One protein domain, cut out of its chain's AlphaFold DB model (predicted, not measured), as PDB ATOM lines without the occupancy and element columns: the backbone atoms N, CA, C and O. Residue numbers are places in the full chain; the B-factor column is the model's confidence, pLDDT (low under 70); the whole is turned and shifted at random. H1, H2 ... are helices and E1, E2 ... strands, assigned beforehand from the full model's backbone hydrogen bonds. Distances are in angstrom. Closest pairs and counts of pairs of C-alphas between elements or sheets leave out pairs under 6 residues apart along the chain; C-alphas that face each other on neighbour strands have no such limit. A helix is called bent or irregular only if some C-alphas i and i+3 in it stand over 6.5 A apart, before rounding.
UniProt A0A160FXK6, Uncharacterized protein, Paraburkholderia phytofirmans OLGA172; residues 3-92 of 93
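This is residues 3 to 92 of the 93 residues of an uncharacterized protein of Paraburkholderia phytofirmans OLGA172 (UniProt A0A160FXK6). What does the model look like? A long, bent ribbon of two antiparallel strands, E1 and E2, runs along most of a rod, with the short strand E3 beside E1 and the helix H3 packed across one face; H1 lies at one end of the rod and H2 at the other. What is it made of? The printed part has 90 residues with three named helices and three named strands in the order H1, E1, H2, E2, H3, E3; the sheet's order is E2, E1, E3, all antiparallel, and the class is mixed, helices and strands. How large is it? It is loose, with a radius of gyration of the C-alphas of 15.4 A and spans of 49 by 21 by 21 A.

How do the strands pair? E1, residues 17 to 29, is the inner strand, antiparallel to E2, residues 46 to 59, at 164 degrees, with N 24 and O 51 2.9 A apart, within hydrogen-bond range. E3, residues 88 to 91, is antiparallel to E1 at 158 degrees, with N 25 and O 88 at 3.1 A. The sheet is twisted; E1 bends by 84 degrees at residue 20 and E2 by 107 degrees at residue 56. Where is H3, residues 67 to 78? It is on the sheet at a height of 8.8 A, in two layers, a helix on one face of a sheet. It lies over E2 and only just over E1, on which 3 of its C-alphas fall, and runs across the strands, at 69 degrees to E2 on the local plane; the closest C-alphas of H3 and E1 are those of Leu 70 and Val 24, 7.3 A apart. E2, H3 and E3 form a split strand-helix-strand unit, two strands running the same way with E1 between them, and its crossover is right-handed. Where are the other helices? H1, residues 9 to 14, only grazes the sheet with residues 11 to 14; the C-alphas of Gln 12 and His 58 of E2, the closest, are 7.1 A apart. H2, residues 40 to 43, is not on the sheet and is apart from H1 and H3. Are the helix backbones complete? Every O i to N i+4 pair is within hydrogen-bond range in H1 and H3; H2 is too short for such a pair.

Where do the long elements run? E1 measures 31.4 A from C-alpha 17 at (228.004, 202.297, 176.378) to C-alpha 29, E2 28.4 A and H3 16.1 A. Where are the ends? H1 begins at C-alpha 9, (220.013, 199.564, 186.689), and E3 ends at C-alpha 91, (229.101, 207.025, 165.126).

How far does it reach? The two C-alphas farthest apart, those of Asp 9 and Gly 35, are 49.3 A apart. Are there cuts or long links? The printed part has no cut, and no link is long. Where is confidence low? Residues 80 to 92 are under 70, and the mean pLDDT of the printed part is 79.1.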
ATOM      1  N   LYS A   3     216.643 202.071 174.801       88.25
ATOM      2  CA  LYS A   3     216.580 203.515 175.020       88.25
ATOM      3  C   LYS A   3     216.986 203.861 176.445       88.25
ATOM      4  O   LYS A   3     216.700 203.104 177.372       88.25
ATOM      5  N   ALA A   4     217.641 205.001 176.625       87.62
ATOM      6  CA  ALA A   4     218.096 205.430 177.940       87.62
ATOM      7  C   ALA A   4     216.947 205.564 178.947       87.62
ATOM      8  O   ALA A   4     217.129 205.199 180.105       87.62
ATOM      9  N   GLU A   5     215.758 205.995 178.512       89.44
ATOM     10  CA  GLU A   5     214.580 206.098 179.382       89.44
ATOM     11  C   GLU A   5     213.983 204.747 179.826       89.44
ATOM     12  O   GLU A   5     213.254 204.694 180.813       89.44
ATOM     13  N   GLU A   6     214.289 203.654 179.123       91.31
ATOM     14  CA  GLU A   6     213.728 202.312 179.361       91.31
ATOM     15  C   GLU A   6     214.710 201.380 180.089       91.31
ATOM     16  O   GLU A   6     214.386 200.233 180.405       91.31
ATOM     17  N   VAL A   7     215.930 201.854 180.336       91.00
ATOM     18  CA  VAL A   7     217.016 201.054 180.891       91.00
ATOM     19  C   VAL A   7     216.928 200.987 182.416       91.00
ATOM     20  O   VAL A   7     217.042 201.988 183.120       91.00
ATOM     21  N   SER A   8     216.787 199.769 182.932       94.62
ATOM     22  CA  SER A   8     216.942 199.469 184.361       94.62
ATOM     23  C   SER A   8     218.411 199.474 184.798       94.62
ATOM     24  O   SER A   8     219.310 199.254 183.985       94.62
ATOM     25  N   ASP A   9     218.662 199.610 186.104       93.38
ATOM     26  CA  ASP A   9     220.013 199.564 186.689       93.38
ATOM     27  C   ASP A   9     220.796 198.301 186.287       93.38
ATOM     28  O   ASP A   9     221.982 198.358 185.971       93.38
ATOM     29  N   TYR A  10     220.121 197.149 186.225       92.88
ATOM     30  CA  TYR A  10     220.742 195.901 185.775       92.88
ATOM     31  C   TYR A  10     221.161 195.962 184.299       92.88
ATOM     32  O   TYR A  10     222.247 195.511 183.932       92.88
ATOM     33  N   GLN A  11     220.326 196.549 183.441       90.88
ATOM     34  CA  GLN A  11     220.631 196.696 182.020       90.88
ATOM     35  C   GLN A  11     221.748 197.712 181.773       90.88
ATOM     36  O   GLN A  11     222.527 197.506 180.848       90.88
ATOM     37  N   GLN A  12     221.900 198.747 182.607       89.12
ATOM     38  CA  GLN A  12     223.050 199.661 182.515       89.12
ATOM     39  C   GLN A  12     224.378 198.910 182.651       89.12
ATOM     40  O   GLN A  12     225.329 199.213 181.933       89.12
ATOM     41  N   CYS A  13     224.433 197.900 183.523       90.31
ATOM     42  CA  CYS A  13     225.625 197.074 183.705       90.31
ATOM     43  C   CYS A  13     225.940 196.199 182.480       90.31
ATOM     44  O   CYS A  13     227.110 195.971 182.183       90.31
ATOM     45  N   ILE A  14     224.920 195.710 181.766       91.94
ATOM     46  CA  ILE A  14     225.086 194.856 180.572       91.94
ATOM     47  C   ILE A  14     225.357 195.687 179.312       91.94
ATOM     48  O   ILE A  14     226.103 195.265 178.431       91.94
ATOM     49  N   TYR A  15     224.774 196.883 179.231       91.06
ATOM     50  CA  TYR A  15     224.868 197.799 178.098       91.06
ATOM     51  C   TYR A  15     225.546 199.114 178.531       91.06
ATOM     52  O   TYR A  15     224.895 200.162 178.574       91.06
ATOM     53  N   PRO A  16     226.843 199.092 178.888       89.62
ATOM     54  CA  PRO A  16     227.492 200.214 179.566       89.62
ATOM     55  C   PRO A  16     227.754 201.418 178.655       89.62
ATOM     56  O   PRO A  16     228.066 202.506 179.141       89.62
ATOM     57  N   TYR A  17     227.657 201.252 177.334       90.00
ATOM     58  CA  TYR A  17     228.004 202.297 176.378       90.00
ATOM     59  C   TYR A  17     226.772 203.095 175.966       90.00
ATOM     60  O   TYR A  17     225.783 202.514 175.530       90.00
ATOM     61  N   LYS A  18     226.852 204.423 176.060       89.56
ATOM     62  CA  LYS A  18     225.784 205.348 175.664       89.56
ATOM     63  C   LYS A  18     226.071 205.997 174.312       89.56
ATOM     64  O   LYS A  18     227.220 206.337 174.027       89.56
ATOM     65  N   PHE A  19     225.023 206.182 173.513       85.62
ATOM     66  CA  PHE A  19     225.083 206.815 172.197       85.62
ATOM     67  C   PHE A  19     223.880 207.726 171.972       85.62
ATOM     68  O   PHE A  19     222.750 207.260 172.054       85.62
ATOM     69  N   ASP A  20     224.129 208.978 171.600       87.25
ATOM     70  CA  ASP A  20     223.077 209.996 171.406       87.25
ATOM     71  C   ASP A  20     222.462 209.952 169.995       87.25
ATOM     72  O   ASP A  20     221.436 210.572 169.694       87.25
ATOM     73  N   ARG A  21     223.139 209.240 169.088       83.62
ATOM     74  CA  ARG A  21     222.738 209.051 167.700       83.62
ATOM     75  C   ARG A  21     223.385 207.802 167.131       83.62
ATOM     76  O   ARG A  21     224.590 207.590 167.275       83.62
ATOM     77  N   ILE A  22     222.595 207.019 166.402       84.19
ATOM     78  CA  ILE A  22     223.077 205.846 165.674       84.19
ATOM     79  C   ILE A  22     222.650 205.969 164.216       84.19
ATOM     80  O   ILE A  22     221.461 206.004 163.907       84.19
ATOM     81  N   GLU A  23     223.620 206.042 163.307       82.75
ATOM     82  CA  GLU A  23     223.347 206.014 161.872       82.75
ATOM     83  C   GLU A  23     223.410 204.591 161.343       82.75
ATOM     84  O   GLU A  23     224.404 203.888 161.547       82.75
ATOM     85  N   VAL A  24     222.375 204.201 160.611       78.62
ATOM     86  CA  VAL A  24     222.241 202.886 159.998       78.62
ATOM     87  C   VAL A  24     222.228 203.064 158.492       78.62
ATOM     88  O   VAL A  24     221.364 203.758 157.964       78.62
ATOM     89  N   ALA A  25     223.170 202.426 157.800       78.19
ATOM     90  CA  ALA A  25     223.186 202.355 156.346       78.19
ATOM     91  C   ALA A  25     223.293 200.901 155.874       78.19
ATOM     92  O   ALA A  25     224.137 200.126 156.341       78.19
ATOM     93  N   GLY A  26     222.463 200.542 154.902       78.75
ATOM     94  CA  GLY A  26     222.481 199.224 154.288       78.75
ATOM     95  C   GLY A  26     221.562 199.137 153.082       78.75
ATOM     96  O   GLY A  26     221.444 200.080 152.297       78.75
ATOM     97  N   SER A  27     220.943 197.983 152.890       78.62
ATOM     98  CA  SER A  27     219.983 197.756 151.818       78.62
ATOM     99  C   SER A  27     218.971 196.692 152.241       78.62
ATOM    100  O   SER A  27     219.215 195.919 153.166       78.62
ATOM    101  N   PHE A  28     217.840 196.628 151.555       77.94
ATOM    102  CA  PHE A  28     216.906 195.510 151.675       77.94
ATOM    103  C   PHE A  28     216.610 194.935 150.295       77.94
ATOM    104  O   PHE A  28     216.787 195.610 149.280       77.94
ATOM    105  N   PHE A  29     216.193 193.673 150.253       80.88
ATOM    106  CA  PHE A  29     215.856 193.011 149.000       80.88
ATOM    107  C   PHE A  29     214.444 193.379 148.552       80.88
ATOM    108  O   PHE A  29     213.492 193.221 149.313       80.88
ATOM    109  N   THR A  30     214.297 193.796 147.297       81.81
ATOM    110  CA  THR A  30     213.007 194.195 146.712       81.81
ATOM    111  C   THR A  30     212.390 193.129 145.812       81.81
ATOM    112  O   THR A  30     211.214 193.213 145.471       81.81
ATOM    113  N   GLY A  31     213.161 192.108 145.434       80.25
ATOM    114  CA  GLY A  31     212.718 191.040 144.539       80.25
ATOM    115  C   GLY A  31     213.081 189.637 145.030       80.25
ATOM    116  O   GLY A  31     213.830 189.492 146.007       80.25
ATOM    117  N   PRO A  32     212.553 188.589 144.372       83.69
ATOM    118  CA  PRO A  32     212.939 187.207 144.638       83.69
ATOM    119  C   PRO A  32     214.377 186.929 144.176       83.69
ATOM    120  O   PRO A  32     214.944 187.680 143.380       83.69
ATOM    121  N   ALA A  33     214.964 185.835 144.665       84.62
ATOM    122  CA  ALA A  33     216.231 185.334 144.138       84.62
ATOM    123  C   ALA A  33     216.073 184.933 142.654       84.62
ATOM    124  O   ALA A  33     215.056 184.338 142.293       84.62
ATOM    125  N   PRO A  34     217.066 185.215 141.791       87.62
ATOM    126  CA  PRO A  34     217.023 184.870 140.371       87.62
ATOM    127  C   PRO A  34     217.144 183.358 140.107       87.62
ATOM    128  O   PRO A  34     216.923 182.912 138.984       87.62
ATOM    129  N   GLY A  35     217.488 182.556 141.121       88.94
ATOM    130  CA  GLY A  35     217.625 181.108 141.005       88.94
ATOM    131  C   GLY A  35     217.763 180.406 142.358       88.94
ATOM    132  O   GLY A  35     217.645 181.029 143.407       88.94
ATOM    133  N   ALA A  36     218.027 179.099 142.322       88.00
ATOM    134  CA  ALA A  36     218.118 178.234 143.507       88.00
ATOM    135  C   ALA A  36     219.564 177.840 143.892       88.00
ATOM    136  O   ALA A  36     219.776 176.886 144.636       88.00
ATOM    137  N   TYR A  37     220.577 178.528 143.355       88.88
ATOM    138  CA  TYR A  37     221.986 178.282 143.685       88.88
ATOM    139  C   TYR A  37     222.433 179.116 144.889       88.88
ATOM    140  O   TYR A  37     221.878 180.173 145.168       88.88
ATOM    141  N   LEU A  38     223.504 178.678 145.561       77.69
ATOM    142  CA  LEU A  38     224.001 179.241 146.830       77.69
ATOM    143  C   LEU A  38     224.235 180.763 146.848       77.69
ATOM    144  O   LEU A  38     224.265 181.357 147.920       77.69
ATOM    145  N   ARG A  39     224.455 181.397 145.690       83.19
ATOM    146  CA  ARG A  39     224.705 182.846 145.583       83.19
ATOM    147  C   ARG A  39     223.511 183.658 145.087       83.19
ATOM    148  O   ARG A  39     223.601 184.881 145.096       83.19
ATOM    149  N   ALA A  40     222.409 183.016 144.707       82.25
ATOM    150  CA  ALA A  40     221.269 183.694 144.102       82.25
ATOM    151  C   ALA A  40     220.680 184.775 145.026       82.25
ATOM    152  O   ALA A  40     220.337 185.860 144.565       82.25
ATOM    153  N   ASP A  41     220.648 184.549 146.342       78.50
ATOM    154  CA  ASP A  41     220.169 185.552 147.300       78.50
ATOM    155  C   ASP A  41     220.973 186.861 147.285       78.50
ATOM    156  O   ASP A  41     220.404 187.936 147.463       78.50
ATOM    157  N   PHE A  42     222.279 186.810 147.013       78.19
ATOM    158  CA  PHE A  42     223.124 188.008 146.948       78.19
ATOM    159  C   PHE A  42     222.961 188.797 145.644       78.19
ATOM    160  O   PHE A  42     223.406 189.941 145.556       78.19
ATOM    161  N   GLU A  43     222.336 188.193 144.636       82.94
ATOM    162  CA  GLU A  43     222.078 188.796 143.326       82.94
ATOM    163  C   GLU A  43     220.683 189.429 143.244       82.94
ATOM    164  O   GLU A  43     220.299 189.984 142.214       82.94
ATOM    165  N   ARG A  44     219.919 189.368 144.338       83.00
ATOM    166  CA  ARG A  44     218.589 189.965 144.429       83.00
ATOM    167  C   ARG A  44     218.647 191.479 144.189       83.00
ATOM    168  O   ARG A  44     219.546 192.151 144.710       83.00
ATOM    169  N   PRO A  45     217.656 192.041 143.471       81.50
ATOM    170  CA  PRO A  45     217.441 193.480 143.442       81.50
ATOM    171  C   PRO A  45     217.350 194.020 144.869       81.50
ATOM    172  O   PRO A  45     216.708 193.413 145.733       81.50
ATOM    173  N   ARG A  46     218.028 195.139 145.114       82.25
ATOM    174  CA  ARG A  46     218.112 195.757 146.433       82.25
ATOM    175  C   ARG A  46     217.937 197.258 146.345       82.25
ATOM    176  O   ARG A  46     218.436 197.881 145.409       82.25
ATOM    177  N   GLU A  47     217.297 197.820 147.354       82.88
ATOM    178  CA  GLU A  47     217.183 199.261 147.529       82.88
ATOM    179  C   GLU A  47     218.040 199.716 148.712       82.88
ATOM    180  O   GLU A  47     218.008 199.083 149.774       82.88
ATOM    181  N   PRO A  48     218.849 200.777 148.539       81.69
ATOM    182  CA  PRO A  48     219.654 201.314 149.619       81.69
ATOM    183  C   PRO A  48     218.755 201.968 150.663       81.69
ATOM    184  O   PRO A  48     217.811 202.682 150.336       81.69
ATOM    185  N   VAL A  49     219.100 201.770 151.930       76.88
ATOM    186  CA  VAL A  49     218.421 202.409 153.055       76.88
ATOM    187  C   VAL A  49     219.450 203.081 153.938       76.88
ATOM    188  O   VAL A  49     220.500 202.514 154.241       76.88
ATOM    189  N   SER A  50     219.124 204.298 154.356       81.75
ATOM    190  CA  SER A  50     219.876 205.045 155.350       81.75
ATOM    191  C   SER A  50     218.901 205.744 156.284       81.75
ATOM    192  O   SER A  50     218.007 206.450 155.815       81.75
ATOM    193  N   PHE A  51     219.063 205.563 157.589       80.06
ATOM    194  CA  PHE A  51     218.306 206.309 158.588       80.06
ATOM    195  C   PHE A  51     219.150 206.583 159.831       80.06
ATOM    196  O   PHE A  51     220.140 205.908 160.111       80.06
ATOM    197  N   SER A  52     218.762 207.618 160.572       83.81
ATOM    198  CA  SER A  52     219.373 207.978 161.850       83.81
ATOM    199  C   SER A  52     218.386 207.714 162.974       83.81
ATOM    200  O   SER A  52     217.299 208.288 162.992       83.81
ATOM    201  N   LEU A  53     218.785 206.872 163.921       83.19
ATOM    202  CA  LEU A  53     218.103 206.715 165.194       83.19
ATOM    203  C   LEU A  53     218.553 207.854 166.107       83.19
ATOM    204  O   LEU A  53     219.731 207.951 166.458       83.19
ATOM    205  N   LEU A  54     217.613 208.735 166.435       85.56
ATOM    206  CA  LEU A  54     217.824 209.856 167.345       85.56
ATOM    207  C   LEU A  54     217.451 209.447 168.776       85.56
ATOM    208  O   LEU A  54     216.558 208.619 168.966       85.56
ATOM    209  N   GLY A  55     218.118 210.047 169.761       84.81
ATOM    210  CA  GLY A  55     217.900 209.792 171.188       84.81
ATOM    211  C   GLY A  55     219.075 209.063 171.836       84.81
ATOM    212  O   GLY A  55     219.977 208.598 171.146       84.81
ATOM    213  N   GLU A  56     219.063 208.965 173.163       88.75
ATOM    214  CA  GLU A  56     220.112 208.269 173.908       88.75
ATOM    215  C   GLU A  56     219.843 206.761 173.972       88.75
ATOM    216  O   GLU A  56     218.762 206.310 174.357       88.75
ATOM    217  N   TRP A  57     220.852 205.965 173.631       88.44
ATOM    218  CA  TRP A  57     220.775 204.508 173.578       88.44
ATOM    219  C   TRP A  57     221.908 203.864 174.357       88.44
ATOM    220  O   TRP A  57     223.079 204.181 174.155       88.44
ATOM    221  N   HIS A  58     221.565 202.874 175.174       90.56
ATOM    222  CA  HIS A  58     222.519 201.969 175.794       90.56
ATOM    223  C   HIS A  58     222.813 200.771 174.885       90.56
ATOM    224  O   HIS A  58     221.906 200.081 174.396       90.56
ATOM    225  N   CYS A  59     224.098 200.499 174.675       88.56
ATOM    226  CA  CYS A  59     224.609 199.435 173.822       88.56
ATOM    227  C   CYS A  59     225.672 198.592 174.533       88.56
ATOM    228  O   CYS A  59     226.343 199.028 175.466       88.56
ATOM    229  N   GLU A  60     225.817 197.361 174.051       88.94
ATOM    230  CA  GLU A  60     226.714 196.343 174.612       88.94
ATOM    231  C   GLU A  60     228.163 196.582 174.182       88.94
ATOM    232  O   GLU A  60     229.093 196.263 174.914       88.94
ATOM    233  N   TYR A  61     228.360 197.201 173.013       86.38
ATOM    234  CA  TYR A  61     229.673 197.415 172.418       86.38
ATOM    235  C   TYR A  61     229.986 198.903 172.244       86.38
ATOM    236  O   TYR A  61     229.115 199.724 171.957       86.38
ATOM    237  N   THR A  62     231.273 199.243 172.328       84.62
ATOM    238  CA  THR A  62     231.805 200.594 172.058       84.62
ATOM    239  C   THR A  62     231.562 201.070 170.625       84.62
ATOM    240  O   THR A  62     231.576 202.272 170.362       84.62
ATOM    241  N   GLY A  63     231.368 200.137 169.689       77.38
ATOM    242  CA  GLY A  63     231.019 200.425 168.298       77.38
ATOM    243  C   GLY A  63     229.541 200.753 168.082       77.38
ATOM    244  O   GLY A  63     229.167 201.090 166.962       77.38
ATOM    245  N   GLY A  64     228.717 200.658 169.131       81.31
ATOM    246  CA  GLY A  64     227.269 200.783 169.057       81.31
ATOM    247  C   GLY A  64     226.562 199.425 169.147       81.31
ATOM    248  O   GLY A  64     227.113 198.455 169.676       81.31
ATOM    249  N   PRO A  65     225.311 199.339 168.685       79.88
ATOM    250  CA  PRO A  65     224.525 198.113 168.752       79.88
ATOM    251  C   PRO A  65     225.038 197.039 167.783       79.88
ATOM    252  O   PRO A  65     225.682 197.331 166.776       79.88
ATOM    253  N   SER A  66     224.700 195.780 168.074       79.44
ATOM    254  CA  SER A  66     224.925 194.667 167.146       79.44
ATOM    255  C   SER A  66     224.272 194.956 165.793       79.44
ATOM    256  O   SER A  66     223.118 195.387 165.738       79.44
ATOM    257  N   LEU A  67     224.990 194.671 164.701       75.81
ATOM    258  CA  LEU A  67     224.457 194.823 163.346       75.81
ATOM    259  C   LEU A  67     223.187 193.982 163.154       75.81
ATOM    260  O   LEU A  67     222.279 194.431 162.474       75.81
ATOM    261  N   PHE A  68     223.074 192.816 163.799       75.62
ATOM    262  CA  PHE A  68     221.854 192.003 163.741       75.62
ATOM    263  C   PHE A  68     220.651 192.725 164.358       75.62
ATOM    264  O   PHE A  68     219.609 192.821 163.728       75.62
ATOM    265  N   ALA A  69     220.826 193.333 165.536       79.25
ATOM    266  CA  ALA A  69     219.761 194.098 166.182       79.25
ATOM    267  C   ALA A  69     219.348 195.334 165.359       79.25
ATOM    268  O   ALA A  69     218.173 195.693 165.323       79.25
ATOM    269  N   LEU A  70     220.303 195.981 164.679       79.56
ATOM    270  CA  LEU A  70     220.003 197.067 163.742       79.56
ATOM    271  C   LEU A  70     219.276 196.578 162.488       79.56
ATOM    272  O   LEU A  70     218.416 197.293 161.983       79.56
ATOM    273  N   ALA A  71     219.623 195.393 161.981       75.00
ATOM    274  CA  ALA A  71     218.976 194.789 160.822       75.00
ATOM    275  C   ALA A  71     217.509 194.462 161.120       75.00
ATOM    276  O   ALA A  71     216.651 194.804 160.312       75.00
ATOM    277  N   ASP A  72     217.228 193.872 162.284       77.94
ATOM    278  CA  ASP A  72     215.866 193.540 162.718       77.94
ATOM    279  C   ASP A  72     215.020 194.808 162.894       77.94
ATOM    280  O   ASP A  72     213.939 194.924 162.325       77.94
ATOM    281  N   MET A  73     215.553 195.828 163.576       78.44
ATOM    282  CA  MET A  73     214.852 197.108 163.720       78.44
ATOM    283  C   MET A  73     214.616 197.800 162.367       78.44
ATOM    284  O   MET A  73     213.561 198.390 162.144       78.44
ATOM    285  N   ALA A  74     215.587 197.745 161.449       77.19
ATOM    286  CA  ALA A  74     215.428 198.282 160.100       77.19
ATOM    287  C   ALA A  74     214.341 197.533 159.317       77.19
ATOM    288  O   ALA A  74     213.535 198.165 158.636       77.19
ATOM    289  N   ALA A  75     214.317 196.202 159.421       75.81
ATOM    290  CA  ALA A  75     213.301 195.346 158.824       75.81
ATOM    291  C   ALA A  75     211.895 195.718 159.328       75.81
ATOM    292  O   ALA A  75     211.000 195.931 158.510       75.81
ATOM    293  N   ASP A  76     211.740 195.913 160.641       81.38
ATOM    294  CA  ASP A  76     210.481 196.335 161.263       81.38
ATOM    295  C   ASP A  76     210.021 197.719 160.780       81.38
ATOM    296  O   ASP A  76     208.868 197.885 160.384       81.38
ATOM    297  N   ILE A  77     210.919 198.716 160.757       78.62
ATOM    298  CA  ILE A  77     210.593 200.086 160.314       78.62
ATOM    299  C   ILE A  77     210.167 200.114 158.843       78.62
ATOM    300  O   ILE A  77     209.238 200.831 158.472       78.62
ATOM    301  N   LEU A  78     210.860 199.355 157.995       75.06
ATOM    302  CA  LEU A  78     210.570 199.281 156.565       75.06
ATOM    303  C   LEU A  78     209.378 198.359 156.255       75.06
ATOM    304  O   LEU A  78     208.902 198.351 155.122       75.06
ATOM    305  N   GLY A  79     208.906 197.572 157.229       74.94
ATOM    306  CA  GLY A  79     207.877 196.551 157.026       74.94
ATOM    307  C   GLY A  79     208.324 195.416 156.098       74.94
ATOM    308  O   GLY A  79     207.494 194.801 155.427       74.94
ATOM    309  N   VAL A  80     209.632 195.153 156.015       68.62
ATOM    310  CA  VAL A  80     210.220 194.153 155.113       68.62
ATOM    311  C   VAL A  80     210.724 192.963 155.919       68.62
ATOM    312  O   VAL A  80     211.463 193.126 156.877       68.62
ATOM    313  N   GLY A  81     210.374 191.739 155.516       58.81
ATOM    314  CA  GLY A  81     210.780 190.500 156.201       58.81
ATOM    315  C   GLY A  81     212.260 190.120 156.041       58.81
ATOM    316  O   GLY A  81     212.587 188.935 156.035       58.81
ATOM    317  N   GLY A  82     213.152 191.090 155.834       53.09
ATOM    318  CA  GLY A  82     214.582 190.846 155.691       53.09
ATOM    319  C   GLY A  82     215.377 192.091 155.309       53.09
ATOM    320  O   GLY A  82     215.112 192.732 154.291       53.09
ATOM    321  N   PHE A  83     216.406 192.385 156.100       60.09
ATOM    322  CA  PHE A  83     217.395 193.425 155.836       60.09
ATOM    323  C   PHE A  83     218.752 192.764 155.563       60.09
ATOM    324  O   PHE A  83     219.175 191.887 156.317       60.09
ATOM    325  N   TYR A  84     219.440 193.137 154.479       57.44
ATOM    326  CA  TYR A  84     220.683 192.473 154.073       57.44
ATOM    327  C   TYR A  84     221.727 193.467 153.569       57.44
ATOM    328  O   TYR A  84     221.457 194.331 152.740       57.44
ATOM    329  N   GLY A  85     222.967 193.316 154.038       49.50
ATOM    330  CA  GLY A  85     224.050 194.228 153.681       49.50
ATOM    331  C   GLY A  85     224.063 195.502 154.524       49.50
ATOM    332  O   GLY A  85     224.177 196.596 153.976       49.50
ATOM    333  N   LEU A  86     223.985 195.366 155.854       50.62
ATOM    334  CA  LEU A  86     224.410 196.426 156.775       50.62
ATOM    335  C   LEU A  86     225.892 196.716 156.510       50.62
ATOM    336  O   LEU A  86     226.781 196.004 156.970       50.62
ATOM    337  N   GLY A  87     226.146 197.724 155.680       44.22
ATOM    338  CA  GLY A  87     227.491 198.085 155.248       44.22
ATOM    339  C   GLY A  87     228.221 198.925 156.290       44.22
ATOM    340  O   GLY A  87     229.450 198.910 156.336       44.22
ATOM    341  N   ARG A  88     227.484 199.676 157.121       45.81
ATOM    342  CA  ARG A  88     228.067 200.570 158.125       45.81
ATOM    343  C   ARG A  88     227.033 200.997 159.166       45.81
ATOM    344  O   ARG A  88     226.003 201.559 158.808       45.81
ATOM    345  N   ALA A  89     227.368 200.833 160.442       46.81
ATOM    346  CA  ALA A  89     226.863 201.701 161.500       46.81
ATOM    347  C   ALA A  89     227.953 202.745 161.774       46.81
ATOM    348  O   ALA A  89     229.105 202.376 162.026       46.81
ATOM    349  N   ARG A  90     227.659 204.041 161.617       47.47
ATOM    350  CA  ARG A  90     228.642 205.102 161.890       47.47
ATOM    351  C   ARG A  90     228.210 205.891 163.117       47.47
ATOM    352  O   ARG A  90     227.092 206.379 163.201       47.47
ATOM    353  N   ARG A  91     229.155 206.047 164.043       46.84
ATOM    354  CA  ARG A  91     229.101 207.025 165.126       46.84
ATOM    355  C   ARG A  91     229.211 208.432 164.538       46.84
ATOM    356  O   ARG A  91     230.195 208.727 163.854       46.84
ATOM    357  N   ILE A  92     228.256 209.294 164.855       45.38
ATOM    358  CA  ILE A  92     228.455 210.740 164.798       45.38
ATOM    359  C   ILE A  92     228.344 211.231 166.239       45.38
ATOM    360  O   ILE A  92     227.274 211.113 166.829       45.38
TER     361      ILE A  92